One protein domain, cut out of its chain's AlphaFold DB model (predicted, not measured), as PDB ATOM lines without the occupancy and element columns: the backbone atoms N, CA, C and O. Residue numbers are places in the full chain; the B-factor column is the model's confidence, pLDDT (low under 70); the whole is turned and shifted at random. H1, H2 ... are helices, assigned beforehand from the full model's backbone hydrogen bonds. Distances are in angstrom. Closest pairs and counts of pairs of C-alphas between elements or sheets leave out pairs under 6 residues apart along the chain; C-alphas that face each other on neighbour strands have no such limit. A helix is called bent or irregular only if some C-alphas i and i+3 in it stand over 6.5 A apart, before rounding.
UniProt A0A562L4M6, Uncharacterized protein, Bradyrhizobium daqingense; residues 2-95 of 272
ATOM      1  N   SER A   2      48.612   2.589  -3.911       41.28
ATOM      2  CA  SER A   2      47.739   1.488  -3.489       41.28
ATOM      3  C   SER A   2      47.713   0.384  -4.546       41.28
ATOM      4  O   SER A   2      46.987   0.482  -5.539       41.28
ATOM      5  N   GLU A   3      48.467  -0.685  -4.322       47.75
ATOM      6  CA  GLU A   3      48.066  -1.971  -4.880       47.75
ATOM      7  C   GLU A   3      46.726  -2.345  -4.245       47.75
ATOM      8  O   GLU A   3      46.556  -2.317  -3.024       47.75
ATOM      9  N   LYS A   4      45.721  -2.592  -5.087       63.31
ATOM     10  CA  LYS A   4      44.414  -3.054  -4.623       63.31
ATOM     11  C   LYS A   4      44.626  -4.380  -3.885       63.31
ATOM     12  O   LYS A   4      45.119  -5.328  -4.483       63.31
ATOM     13  N   SER A   5      44.236  -4.412  -2.610       66.12
ATOM     14  CA  SER A   5      44.108  -5.617  -1.776       66.12
ATOM     15  C   SER A   5      43.586  -6.802  -2.602       66.12
ATOM     16  O   SER A   5      42.585  -6.649  -3.310       66.12
ATOM     17  N   LYS A   6      44.245  -7.966  -2.519       78.88
ATOM     18  CA  LYS A   6      43.830  -9.198  -3.221       78.88
ATOM     19  C   LYS A   6      42.523  -9.730  -2.634       78.88
ATOM     20  O   LYS A   6      41.719 -10.326  -3.348       78.88
ATOM     21  N   TRP A   7      42.294  -9.464  -1.349       68.38
ATOM     22  CA  TRP A   7      41.060  -9.805  -0.649       68.38
ATOM     23  C   TRP A   7      40.090  -8.621  -0.568       68.38
ATOM     24  O   TRP A   7      40.523  -7.484  -0.345       68.38
ATOM     25  N   PRO A   8      38.771  -8.857  -0.710       72.56
ATOM     26  CA  PRO A   8      37.772  -7.829  -0.450       72.56
ATOM     27  C   PRO A   8      37.761  -7.450   1.044       72.56
ATOM     28  O   PRO A   8      38.257  -8.217   1.875       72.56
ATOM     29  N   PRO A   9      37.142  -6.310   1.411       75.69
ATOM     30  CA  PRO A   9      36.865  -5.995   2.812       75.69
ATOM     31  C   PRO A   9      36.148  -7.157   3.506       75.69
ATOM     32  O   PRO A   9      35.318  -7.822   2.875       75.69
ATOM     33  N   LEU A  10      36.428  -7.373   4.795       70.75
ATOM     34  CA  LEU A  10      35.839  -8.478   5.566       70.75
ATOM     35  C   LEU A  10      34.309  -8.467   5.502       70.75
ATOM     36  O   LEU A  10      33.680  -9.488   5.229       70.75
ATOM     37  N   ILE A  11      33.712  -7.278   5.629       79.31
ATOM     38  CA  ILE A  11      32.273  -7.063   5.443       79.31
ATOM     39  C   ILE A  11      32.012  -6.398   4.093       79.31
ATOM     40  O   ILE A  11      31.806  -5.190   3.977       79.31
ATOM     41  N   CYS A  12      32.029  -7.209   3.040       81.00
ATOM     42  CA  CYS A  12      31.749  -6.766   1.678       81.00
ATOM     43  C   CYS A  12      30.243  -6.769   1.347       81.00
ATOM     44  O   CYS A  12      29.410  -7.303   2.084       81.00
ATOM     45  N   LYS A  13      29.883  -6.217   0.176       86.06
ATOM     46  CA  LYS A  13      28.494  -6.207  -0.329       86.06
ATOM     47  C   LYS A  13      27.867  -7.605  -0.341       86.06
ATOM     48  O   LYS A  13      26.701  -7.743   0.011       86.06
ATOM     49  N   GLN A  14      28.638  -8.634  -0.695       81.62
ATOM     50  CA  GLN A  14      28.151 -10.013  -0.724       81.62
ATOM     51  C   GLN A  14      27.851 -10.548   0.682       81.62
ATOM     52  O   GLN A  14      26.829 -11.204   0.871       81.62
ATOM     53  N   ARG A  15      28.688 -10.233   1.682       79.69
ATOM     54  CA  ARG A  15      28.441 -10.619   3.081       79.69
ATOM     55  C   ARG A  15      27.172  -9.965   3.619       79.69
ATOM     56  O   ARG A  15      26.330 -10.657   4.178       79.69
ATOM     57  N   ILE A  16      27.005  -8.664   3.381       86.44
ATOM     58  CA  ILE A  16      25.783  -7.933   3.748       86.44
ATOM     59  C   ILE A  16      24.566  -8.566   3.073       86.44
ATOM     60  O   ILE A  16      23.567  -8.821   3.734       86.44
ATOM     61  N   ARG A  17      24.668  -8.887   1.779       85.31
ATOM     62  CA  ARG A  17      23.588  -9.532   1.030       85.31
ATOM     63  C   ARG A  17      23.179 -10.874   1.639       85.31
ATOM     64  O   ARG A  17      21.993 -11.143   1.792       85.31
ATOM     65  N   VAL A  18      24.158 -11.696   2.018       82.62
ATOM     66  CA  VAL A  18      23.927 -12.973   2.709       82.62
ATOM     67  C   VAL A  18      23.234 -12.761   4.054       82.62
ATOM     68  O   VAL A  18      22.271 -13.465   4.335       82.62
ATOM     69  N   LEU A  19      23.685 -11.796   4.862       78.12
ATOM     70  CA  LEU A  19      23.024 -11.464   6.127       78.12
ATOM     71  C   LEU A  19      21.568 -11.054   5.884       78.12
ATOM     72  O   LEU A  19      20.679 -11.629   6.495       78.12
ATOM     73  N   CYS A  20      21.303 -10.161   4.930       84.25
ATOM     74  CA  CYS A  20      19.936  -9.769   4.587       84.25
ATOM     75  C   CYS A  20      19.053 -10.983   4.243       84.25
ATOM     76  O   CYS A  20      17.930 -11.061   4.730       84.25
ATOM     77  N   TYR A  21      19.548 -11.943   3.450       80.56
ATOM     78  CA  TYR A  21      18.800 -13.171   3.147       80.56
ATOM     79  C   TYR A  21      18.527 -14.029   4.389       80.56
ATOM     80  O   TYR A  21      17.431 -14.568   4.520       80.56
ATOM     81  N   LEU A  22      19.483 -14.136   5.319       76.19
ATOM     82  CA  LEU A  22      19.284 -14.864   6.580       76.19
ATOM     83  C   LEU A  22      18.177 -14.244   7.443       76.19
ATOM     84  O   LEU A  22      17.450 -14.972   8.107       76.19
ATOM     85  N   PHE A  23      18.016 -12.922   7.379       76.19
ATOM     86  CA  PHE A  23      16.937 -12.185   8.041       76.19
ATOM     87  C   PHE A  23      15.664 -12.066   7.176       76.19
ATOM     88  O   PHE A  23      14.816 -11.220   7.437       76.19
ATOM     89  N   GLY A  24      15.511 -12.895   6.137       79.25
ATOM     90  CA  GLY A  24      14.271 -12.986   5.357       79.25
ATOM     91  C   GLY A  24      14.112 -11.954   4.237       79.25
ATOM     92  O   GLY A  24      13.002 -11.748   3.754       79.25
ATOM     93  N   SER A  25      15.192 -11.298   3.802       88.62
ATOM     94  CA  SER A  25      15.150 -10.410   2.635       88.62
ATOM     95  C   SER A  25      14.828 -11.169   1.345       88.62
ATOM     96  O   SER A  25      15.406 -12.222   1.090       88.62
ATOM     97  N   THR A  26      13.980 -10.608   0.481       91.88
ATOM     98  CA  THR A  26      13.658 -11.192  -0.836       91.88
ATOM     99  C   THR A  26      14.671 -10.832  -1.929       91.88
ATOM    100  O   THR A  26      14.926 -11.627  -2.833       91.88
ATOM    101  N   ASP A  27      15.305  -9.661  -1.840       91.88
ATOM    102  CA  ASP A  27      16.247  -9.138  -2.843       91.88
ATOM    103  C   ASP A  27      17.707  -9.090  -2.344       91.88
ATOM    104  O   ASP A  27      18.627  -8.736  -3.087       91.88
ATOM    105  N   GLY A  28      17.940  -9.489  -1.090       86.75
ATOM    106  CA  GLY A  28      19.248  -9.445  -0.440       86.75
ATOM    107  C   GLY A  28      19.632  -8.045   0.053       86.75
ATOM    108  O   GLY A  28      20.804  -7.778   0.325       86.75
ATOM    109  N   THR A  29      18.671  -7.133   0.181       94.06
ATOM    110  CA  THR A  29      18.864  -5.805   0.772       94.06
ATOM    111  C   THR A  29      18.099  -5.665   2.090       94.06
ATOM    112  O   THR A  29      17.130  -6.380   2.338       94.06
ATOM    113  N   LEU A  30      18.497  -4.707   2.937       91.88
ATOM    114  CA  LEU A  30      17.793  -4.431   4.199       91.88
ATOM    115  C   LEU A  30      16.322  -4.045   3.973       91.88
ATOM    116  O   LEU A  30      15.452  -4.468   4.725       91.88
ATOM    117  N   ARG A  31      16.025  -3.269   2.921       94.44
ATOM    118  CA  ARG A  31      14.643  -2.879   2.583       94.44
ATOM    119  C   ARG A  31      13.780  -4.072   2.163       94.44
ATOM    120  O   ARG A  31      12.573  -4.015   2.343       94.44
ATOM    121  N   GLY A  32      14.395  -5.134   1.638       90.69
ATOM    122  CA  GLY A  32      13.708  -6.363   1.248       90.69
ATOM    123  C   GLY A  32      13.262  -7.227   2.428       90.69
ATOM    124  O   GLY A  32      12.575  -8.218   2.206       90.69
ATOM    125  N   ILE A  33      13.644  -6.884   3.666       89.81
ATOM    126  CA  ILE A  33      13.172  -7.551   4.886       89.81
ATOM    127  C   ILE A  33      11.818  -6.948   5.265       89.81
ATOM    128  O   ILE A  33      11.744  -5.752   5.563       89.81
ATOM    129  N   ALA A  34      10.762  -7.766   5.237       88.50
ATOM    130  CA  ALA A  34       9.388  -7.321   5.473       88.50
ATOM    131  C   ALA A  34       9.157  -6.875   6.925       88.50
ATOM    132  O   ALA A  34       8.679  -5.766   7.149       88.50
ATOM    133  N   ASN A  35       9.553  -7.704   7.897       85.12
ATOM    134  CA  ASN A  35       9.404  -7.398   9.317       85.12
ATOM    135  C   ASN A  35      10.362  -6.246   9.726       85.12
ATOM    136  O   ASN A  35      11.583  -6.367   9.554       85.12
ATOM    137  N   PRO A  36       9.850  -5.116  10.259       90.44
ATOM    138  CA  PRO A  36      10.681  -3.977  10.655       90.44
ATOM    139  C   PRO A  36      11.712  -4.295  11.745       90.44
ATOM    140  O   PRO A  36      12.835  -3.784  11.695       90.44
ATOM    141  N   SER A  37      11.377  -5.150  12.702       85.31
ATOM    142  CA  SER A  37      12.268  -5.541  13.791       85.31
ATOM    143  C   SER A  37      13.378  -6.466  13.312       85.31
ATOM    144  O   SER A  37      14.545  -6.234  13.630       85.31
ATOM    145  N   ASP A  38      13.078  -7.426  12.433       83.06
ATOM    146  CA  ASP A  38      14.110  -8.248  11.783       83.06
ATOM    147  C   ASP A  38      15.059  -7.398  10.935       83.06
ATOM    148  O   ASP A  38      16.275  -7.614  10.929       83.06
ATOM    149  N   ARG A  39      14.538  -6.354  10.280       91.19
ATOM    150  CA  ARG A  39      15.367  -5.372   9.571       91.19
ATOM    151  C   ARG A  39      16.314  -4.640  10.527       91.19
ATOM    152  O   ARG A  39      17.492  -4.462  10.200       91.19
ATOM    153  N   ARG A  40      15.831  -4.228  11.705       90.75
ATOM    154  CA  ARG A  40      16.658  -3.595  12.748       90.75
ATOM    155  C   ARG A  40      17.707  -4.562  13.300       90.75
ATOM    156  O   ARG A  40      18.869  -4.169  13.399       90.75
ATOM    157  N   ARG A  41      17.351  -5.825  13.560       84.31
ATOM    158  CA  ARG A  41      18.294  -6.874  13.993       84.31
ATOM    159  C   ARG A  41      19.375  -7.133  12.951       84.31
ATOM    160  O   ARG A  41      20.557  -7.169  13.290       84.31
ATOM    161  N   CYS A  42      18.999  -7.226  11.674       85.25
ATOM    162  CA  CYS A  42      19.955  -7.370  10.580       85.25
ATOM    163  C   CYS A  42      20.919  -6.176  10.523       85.25
ATOM    164  O   CYS A  42      22.123  -6.360  10.343       85.25
ATOM    165  N   LYS A  43      20.413  -4.947  10.703       92.06
ATOM    166  CA  LYS A  43      21.249  -3.740  10.762       92.06
ATOM    167  C   LYS A  43      22.219  -3.787  11.948       92.06
ATOM    168  O   LYS A  43      23.409  -3.561  11.744       92.06
ATOM    169  N   ALA A  44      21.740  -4.134  13.143       87.00
ATOM    170  CA  ALA A  44      22.579  -4.285  14.333       87.00
ATOM    171  C   ALA A  44      23.672  -5.346  14.122       87.00
ATOM    172  O   ALA A  44      24.832  -5.116  14.454       87.00
ATOM    173  N   ARG A  45      23.339  -6.473  13.476       83.38
ATOM    174  CA  ARG A  45      24.312  -7.523  13.150       83.38
ATOM    175  C   ARG A  45      25.369  -7.057  12.151       83.38
ATOM    176  O   ARG A  45      26.539  -7.395  12.309       83.38
ATOM    177  N   ILE A  46      24.978  -6.296  11.127       87.25
ATOM    178  CA  ILE A  46      25.928  -5.720  10.164       87.25
ATOM    179  C   ILE A  46      26.905  -4.783  10.879       87.25
ATOM    180  O   ILE A  46      28.102  -4.858  10.609       87.25
ATOM    181  N   GLU A  47      26.424  -3.929  11.786       89.62
ATOM    182  CA  GLU A  47      27.300  -3.041  12.560       89.62
ATOM    183  C   GLU A  47      28.219  -3.821  13.508       89.62
ATOM    184  O   GLU A  47      29.419  -3.560  13.522       89.62
ATOM    185  N   TYR A  48      27.717  -4.855  14.189       84.00
ATOM    186  CA  TYR A  48      28.550  -5.753  14.996       84.00
ATOM    187  C   TYR A  48      29.683  -6.393  14.179       84.00
ATOM    188  O   TYR A  48      30.854  -6.320  14.557       84.00
ATOM    189  N   GLU A  49      29.360  -6.987  13.025       80.88
ATOM    190  CA  GLU A  49      30.370  -7.618  12.171       80.88
ATOM    191  C   GLU A  49      31.364  -6.592  11.595       80.88
ATOM    192  O   GLU A  49      32.542  -6.910  11.422       80.88
ATOM    193  N   ARG A  50      30.929  -5.345  11.350       86.38
ATOM    194  CA  ARG A  50      31.815  -4.235  10.955       86.38
ATOM    195  C   ARG A  50      32.755  -3.824  12.081       86.38
ATOM    196  O   ARG A  50      33.941  -3.645  11.813       86.38
ATOM    197  N   SER A  51      32.265  -3.679  13.310       84.81
ATOM    198  CA  SER A  51      33.104  -3.355  14.470       84.81
ATOM    199  C   SER A  51      34.140  -4.450  14.720       84.81
ATOM    200  O   SER A  51      35.329  -4.150  14.851       84.81
ATOM    201  N   TYR A  52      33.732  -5.720  14.640       78.69
ATOM    202  CA  TYR A  52      34.651  -6.854  14.736       78.69
ATOM    203  C   TYR A  52      35.718  -6.831  13.629       78.69
ATOM    204  O   TYR A  52      36.908  -6.991  13.903       78.69
ATOM    205  N   ALA A  53      35.314  -6.565  12.380       79.81
ATOM    206  CA  ALA A  53      36.248  -6.420  11.266       79.81
ATOM    207  C   ALA A  53      37.239  -5.265  11.480       79.81
ATOM    208  O   ALA A  53      38.423  -5.443  11.218       79.81
ATOM    209  N   ARG A  54      36.802  -4.115  12.014       83.81
ATOM    210  CA  ARG A  54      37.694  -2.979  12.316       83.81
ATOM    211  C   ARG A  54      38.726  -3.312  13.384       83.81
ATOM    212  O   ARG A  54      39.877  -2.911  13.249       83.81
ATOM    213  N   ILE A  55      38.335  -4.022  14.443       81.00
ATOM    214  CA  ILE A  55      39.274  -4.469  15.488       81.00
ATOM    215  C   ILE A  55      40.368  -5.321  14.857       81.00
ATOM    216  O   ILE A  55      41.551  -5.114  15.126       81.00
ATOM    217  N   TRP A  56      39.961  -6.229  13.975       77.88
ATOM    218  CA  TRP A  56      40.871  -7.093  13.250       77.88
ATOM    219  C   TRP A  56      41.784  -6.305  12.291       77.88
ATOM    220  O   TRP A  56      43.001  -6.438  12.362       77.88
ATOM    221  N   GLU A  57      41.228  -5.427  11.451       78.31
ATOM    222  CA  GLU A  57      41.987  -4.620  10.478       78.31
ATOM    223  C   GLU A  57      42.992  -3.688  11.167       78.31
ATOM    224  O   GLU A  57      44.130  -3.545  10.712       78.31
ATOM    225  N   ASN A  58      42.599  -3.083  12.291       79.94
ATOM    226  CA  ASN A  58      43.473  -2.234  13.095       79.94
ATOM    227  C   ASN A  58      44.640  -3.019  13.696       79.94
ATOM    228  O   ASN A  58      45.743  -2.482  13.805       79.94
ATOM    229  N   ASP A  59      44.409  -4.264  14.106       76.75
ATOM    230  CA  ASP A  59      45.471  -5.115  14.628       76.75
ATOM    231  C   ASP A  59      46.405  -5.589  13.517       76.75
ATOM    232  O   ASP A  59      47.613  -5.407  13.634       76.75
ATOM    233  N   ALA A  60      45.844  -6.044  12.393       73.81
ATOM    234  CA  ALA A  60      46.593  -6.445  11.206       73.81
ATOM    235  C   ALA A  60      47.508  -5.318  10.691       73.81
ATOM    236  O   ALA A  60      48.680  -5.527  10.383       73.81
ATOM    237  N   THR A  61      46.998  -4.084  10.662       74.94
ATOM    238  CA  THR A  61      47.768  -2.908  10.223       74.94
ATOM    239  C   THR A  61      48.928  -2.581  11.169       74.94
ATOM    240  O   THR A  61      49.948  -2.058  10.732       74.94
ATOM    241  N   ARG A  62      48.797  -2.886  12.465       71.81
ATOM    242  CA  ARG A  62      49.880  -2.711  13.448       71.81
ATOM    243  C   ARG A  62      50.887  -3.857  13.415       71.81
ATOM    244  O   ARG A  62      52.036  -3.649  13.792       71.81
ATOM    245  N   SER A  63      50.442  -5.047  13.011       66.50
ATOM    246  CA  SER A  63      51.206  -6.287  13.096       66.50
ATOM    247  C   SER A  63      52.026  -6.634  11.867       66.50
ATOM    248  O   SER A  63      53.028  -7.340  11.972       66.50
ATOM    249  N   CYS A  64      51.559  -6.205  10.699       69.75
ATOM    250  CA  CYS A  64      52.117  -6.625   9.427       69.75
ATOM    251  C   CYS A  64      53.207  -5.652   8.992       69.75
ATOM    252  O   CYS A  64      52.937  -4.492   8.688       69.75
ATOM    253  N   ASN A  65      54.446  -6.145   8.944       70.31
ATOM    254  CA  ASN A  65      55.593  -5.360   8.488       70.31
ATOM    255  C   ASN A  65      55.607  -5.208   6.961       70.31
ATOM    256  O   ASN A  65      56.217  -4.276   6.437       70.31
ATOM    257  N   THR A  66      54.938  -6.115   6.245       79.44
ATOM    258  CA  THR A  66      54.856  -6.117   4.784       79.44
ATOM    259  C   THR A  66      53.409  -6.124   4.290       79.44
ATOM    260  O   THR A  66      52.475  -6.489   5.008       79.44
ATOM    261  N   ALA A  67      53.214  -5.733   3.027       79.62
ATOM    262  CA  ALA A  67      51.913  -5.833   2.370       79.62
ATOM    263  C   ALA A  67      51.450  -7.295   2.214       79.62
ATOM    264  O   ALA A  67      50.254  -7.561   2.266       79.62
ATOM    265  N   GLU A  68      52.379  -8.245   2.064       80.19
ATOM    266  CA  GLU A  68      52.065  -9.674   1.950       80.19
ATOM    267  C   GLU A  68      51.561 -10.252   3.274       80.19
ATOM    268  O   GLU A  68      50.536 -10.935   3.281       80.19
ATOM    269  N   ASP A  69      52.186  -9.888   4.398       73.69
ATOM    270  CA  ASP A  69      51.708 -10.265   5.735       73.69
ATOM    271  C   ASP A  69      50.295  -9.734   5.985       73.69
ATOM    272  O   ASP A  69      49.459 -10.410   6.583       73.69
ATOM    273  N   LEU A  70      50.006  -8.511   5.525       76.44
ATOM    274  CA  LEU A  70      48.679  -7.909   5.646       76.44
ATOM    275  C   LEU A  70      47.632  -8.673   4.822       76.44
ATOM    276  O   LEU A  70      46.509  -8.867   5.289       76.44
ATOM    277  N   GLU A  71      47.983  -9.122   3.616       81.06
ATOM    278  CA  GLU A  71      47.091  -9.932   2.781       81.06
ATOM    279  C   GLU A  71      46.856 -11.335   3.358       81.06
ATOM    280  O   GLU A  71      45.723 -11.822   3.318       81.06
ATOM    281  N   GLU A  72      47.876 -11.966   3.942       77.19
ATOM    282  CA  GLU A  72      47.731 -13.271   4.596       77.19
ATOM    283  C   GLU A  72      46.885 -13.173   5.868       77.19
ATOM    284  O   GLU A  72      45.962 -13.963   6.078       77.19
ATOM    285  N   GLN A  73      47.115 -12.138   6.674       73.94
ATOM    286  CA  GLN A  73      46.263 -11.834   7.815       73.94
ATOM    287  C   GLN A  73      44.804 -11.647   7.352       73.94
ATOM    288  O   GLN A  73      43.899 -12.286   7.899       73.94
ATOM    289  N   LYS A  74      44.544 -10.873   6.284       75.12
ATOM    290  CA  LYS A  74      43.169 -10.665   5.779       75.12
ATOM    291  C   LYS A  74      42.514 -11.979   5.366       75.12
ATOM    292  O   LYS A  74      41.328 -12.180   5.630       75.12
ATOM    293  N   ARG A  75      43.272 -12.886   4.744       76.81
ATOM    294  CA  ARG A  75      42.798 -14.232   4.395       76.81
ATOM    295  C   ARG A  75      42.381 -15.025   5.637       76.81
ATOM    296  O   ARG A  75      41.288 -15.596   5.644       76.81
ATOM    297  N   LEU A  76      43.212 -15.044   6.682       69.31
ATOM    298  CA  LEU A  76      42.911 -15.728   7.948       69.31
ATOM    299  C   LEU A  76      41.655 -15.158   8.619       69.31
ATOM    300  O   LEU A  76      40.816 -15.908   9.119       69.31
ATOM    301  N   ALA A  77      41.471 -13.843   8.552       69.62
ATOM    302  CA  ALA A  77      40.275 -13.183   9.059       69.62
ATOM    303  C   ALA A  77      39.001 -13.633   8.334       69.62
ATOM    304  O   ALA A  77      38.007 -13.965   8.979       69.62
ATOM    305  N   HIS A  78      39.036 -13.705   6.998       68.81
ATOM    306  CA  HIS A  78      37.915 -14.218   6.198       68.81
ATOM    307  C   HIS A  78      37.557 -15.663   6.573       68.81
ATOM    308  O   HIS A  78      36.372 -15.991   6.665       68.81
ATOM    309  N   LEU A  79      38.557 -16.511   6.842       65.69
ATOM    310  CA  LEU A  79      38.341 -17.883   7.317       65.69
ATOM    311  C   LEU A  79      37.700 -17.916   8.711       65.69
ATOM    312  O   LEU A  79      36.704 -18.612   8.901       65.69
ATOM    313  N   SER A  80      38.197 -17.113   9.657       62.69
ATOM    314  CA  SER A  80      37.621 -17.001  11.006       62.69
ATOM    315  C   SER A  80      36.147 -16.563  10.969       62.69
ATOM    316  O   SER A  80      35.287 -17.182  11.599       62.69
ATOM    317  N   PHE A  81      35.810 -15.566  10.142       61.53
ATOM    318  CA  PHE A  81      34.428 -15.118   9.927       61.53
ATOM    319  C   PHE A  81      33.516 -16.190   9.310       61.53
ATOM    320  O   PHE A  81      32.303 -16.194   9.557       61.53
ATOM    321  N   ALA A  82      34.065 -17.081   8.480       57.31
ATOM    322  CA  ALA A  82      33.321 -18.202   7.916       57.31
ATOM    323  C   ALA A  82      33.006 -19.258   8.990       57.31
ATOM    324  O   ALA A  82      31.863 -19.710   9.069       57.31
ATOM    325  N   THR A  83      33.963 -19.567   9.867       52.12
ATOM    326  CA  THR A  83      33.770 -20.483  11.005       52.12
ATOM    327  C   THR A  83      32.758 -19.927  12.011       52.12
ATOM    328  O   THR A  83      31.797 -20.610  12.361       52.12
ATOM    329  N   LEU A  84      32.876 -18.643  12.377       53.84
ATOM    330  CA  LEU A  84      31.903 -17.929  13.221       53.84
ATOM    331  C   LEU A  84      30.493 -17.897  12.618       53.84
ATOM    332  O   LEU A  84      29.508 -17.791  13.342       53.84
ATOM    333  N   ARG A  85      30.357 -17.943  11.289       54.00
ATOM    334  CA  ARG A  85      29.042 -18.036  10.639       54.00
ATOM    335  C   ARG A  85      28.418 -19.413  10.841       54.00
ATOM    336  O   ARG A  85      27.207 -19.465  11.009       54.00
ATOM    337  N   ALA A  86      29.201 -20.488  10.788       47.62
ATOM    338  CA  ALA A  86      28.683 -21.842  10.966       47.62
ATOM    339  C   ALA A  86      28.107 -22.031  12.377       47.62
ATOM    340  O   ALA A  86      26.984 -22.505  12.497       47.62
ATOM    341  N   SER A  87      28.808 -21.546  13.409       46.12
ATOM    342  CA  SER A  87      28.319 -21.590  14.794       46.12
ATOM    343  C   SER A  87      27.134 -20.651  15.044       46.12
ATOM    344  O   SER A  87      26.161 -21.028  15.684       46.12
ATOM    345  N   ASN A  88      27.153 -19.435  14.485       48.69
ATOM    346  CA  ASN A  88      26.061 -18.475  14.690       48.69
ATOM    347  C   ASN A  88      24.822 -18.748  13.821       48.69
ATOM    348  O   ASN A  88      23.767 -18.186  14.091       48.69
ATOM    349  N   ALA A  89      24.912 -19.560  12.762       48.81
ATOM    350  CA  ALA A  89      23.774 -19.843  11.883       48.81
ATOM    351  C   ALA A  89      22.613 -20.537  12.617       48.81
ATOM    352  O   ALA A  89      21.461 -20.355  12.223       48.81
ATOM    353  N   GLU A  90      22.908 -21.287  13.679       45.88
ATOM    354  CA  GLU A  90      21.911 -21.920  14.548       45.88
ATOM    355  C   GLU A  90      21.205 -20.885  15.434       45.88
ATOM    356  O   GLU A  90      19.982 -20.899  15.538       45.88
ATOM    357  N   LEU A  91      21.949 -19.898  15.946       47.31
ATOM    358  CA  LEU A  91      21.429 -18.781  16.748       47.31
ATOM    359  C   LEU A  91      20.666 -17.728  15.918       47.31
ATOM    360  O   LEU A  91      19.915 -16.922  16.460       47.31
ATOM    361  N   LEU A  92      20.870 -17.712  14.596       47.06
ATOM    362  CA  LEU A  92      20.251 -16.761  13.664       47.06
ATOM    363  C   LEU A  92      18.901 -17.241  13.103       47.06
ATOM    364  O   LEU A  92      18.201 -16.462  12.451       47.06
ATOM    365  N   LYS A  93      18.506 -18.501  13.330       44.41
ATOM    366  CA  LYS A  93      17.219 -19.038  12.863       44.41
ATOM    367  C   LYS A  93      16.140 -18.888  13.932       44.41
ATOM    368  O   LYS A  93      15.876 -19.821  14.677       44.41
ATOM    369  N   ARG A  94      15.440 -17.752  13.877       41.28
ATOM    370  CA  ARG A  94      14.238 -17.411  14.662       41.28
ATOM    371  C   ARG A  94      14.460 -17.341  16.188       41.28
ATOM    372  O   ARG A  94      15.194 -18.134  16.762       41.28
ATOM    373  N   PRO A  95      13.783 -16.408  16.872       42.22
ATOM    374  CA  PRO A  95      13.944 -16.154  18.299       42.22
ATOM    375  C   PRO A  95      13.233 -17.225  19.146       42.22
ATOM    376  O   PRO A  95      12.332 -16.918  19.918       42.22
TER     377      PRO A  95
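This is residues 2 to 95 of the 272 residues of an uncharacterized protein of Bradyrhizobium daqingense (UniProt A0A562L4M6). A long helix, H2, runs along most of the length of an elongated domain, and a helix folds back beside it near each end: the short H1 near its first residues, and the long H3 near its last. H2 and H3 make a narrow V, meeting near the tight link between them and spreading apart along H3, while H1 and H3 stay apart. The printed part has 94 residues with three named helices, H1, H2 and H3 in that order along the chain, and no named strand; the class is all helix. It is only just loose, close to compact, with a radius of gyration of the C-alphas of 15.0 A, and the C-alphas span 46 by 26 by 17 A.

H1, residues 13 to 22, touches H2, residues 36 to 63, and the closest C-alphas are those of Cys 20 and Cys 42, 6.5 A apart. H2 touches H1 with residues 42 to 46 alone. The two form a helical hairpin, with a steep tilt of 38 degrees, opposite ways. H2 also touches H3, residues 67 to 91, with residues 56 to 61 alone, and H3 touches H2 with residues 70 to 77 alone. The closest C-alphas of this second helical hairpin are those of Ala 60 and Leu 70, 6.1 A apart. Their lines stand at a shallow tilt of 30 degrees, opposite ways. H1 and H3 are apart. Each O i to N i+4 pair is within hydrogen-bond range in H1 and H2; in H3 19 of 21 are.

H1 begins with C-alpha 13 at (28.494, -6.207, -0.329) and measures 14.4 A from first to last C-alpha. H2 begins with C-alpha 36 at (10.681, -3.977, 10.655) and, with 28 residues, measures 40.7 A. H3 measures 36.1 A and ends with C-alpha 91 at (21.429, -18.781, 16.748). It has a kink of 28 degrees near residue 85, and it is neither bent nor irregular, but only just: C-alphas 87 and 90 are 6.4 A apart.

The two C-alphas farthest apart are those of Ala 34 and Asn 65, at 46.3 A. The printed part has no cut. The link from H1 to H2, residues 23 to 35, is long, and its C-alphas lie 14 to 22 A from the mean of the C-alphas; the link from H2 to H3 is tight, with 3 residues. The mean pLDDT of the printed part is 74.6, and it is under 70 at residues 2 to 5, residue 7, residues 63 to 64 and residues 76 to 95.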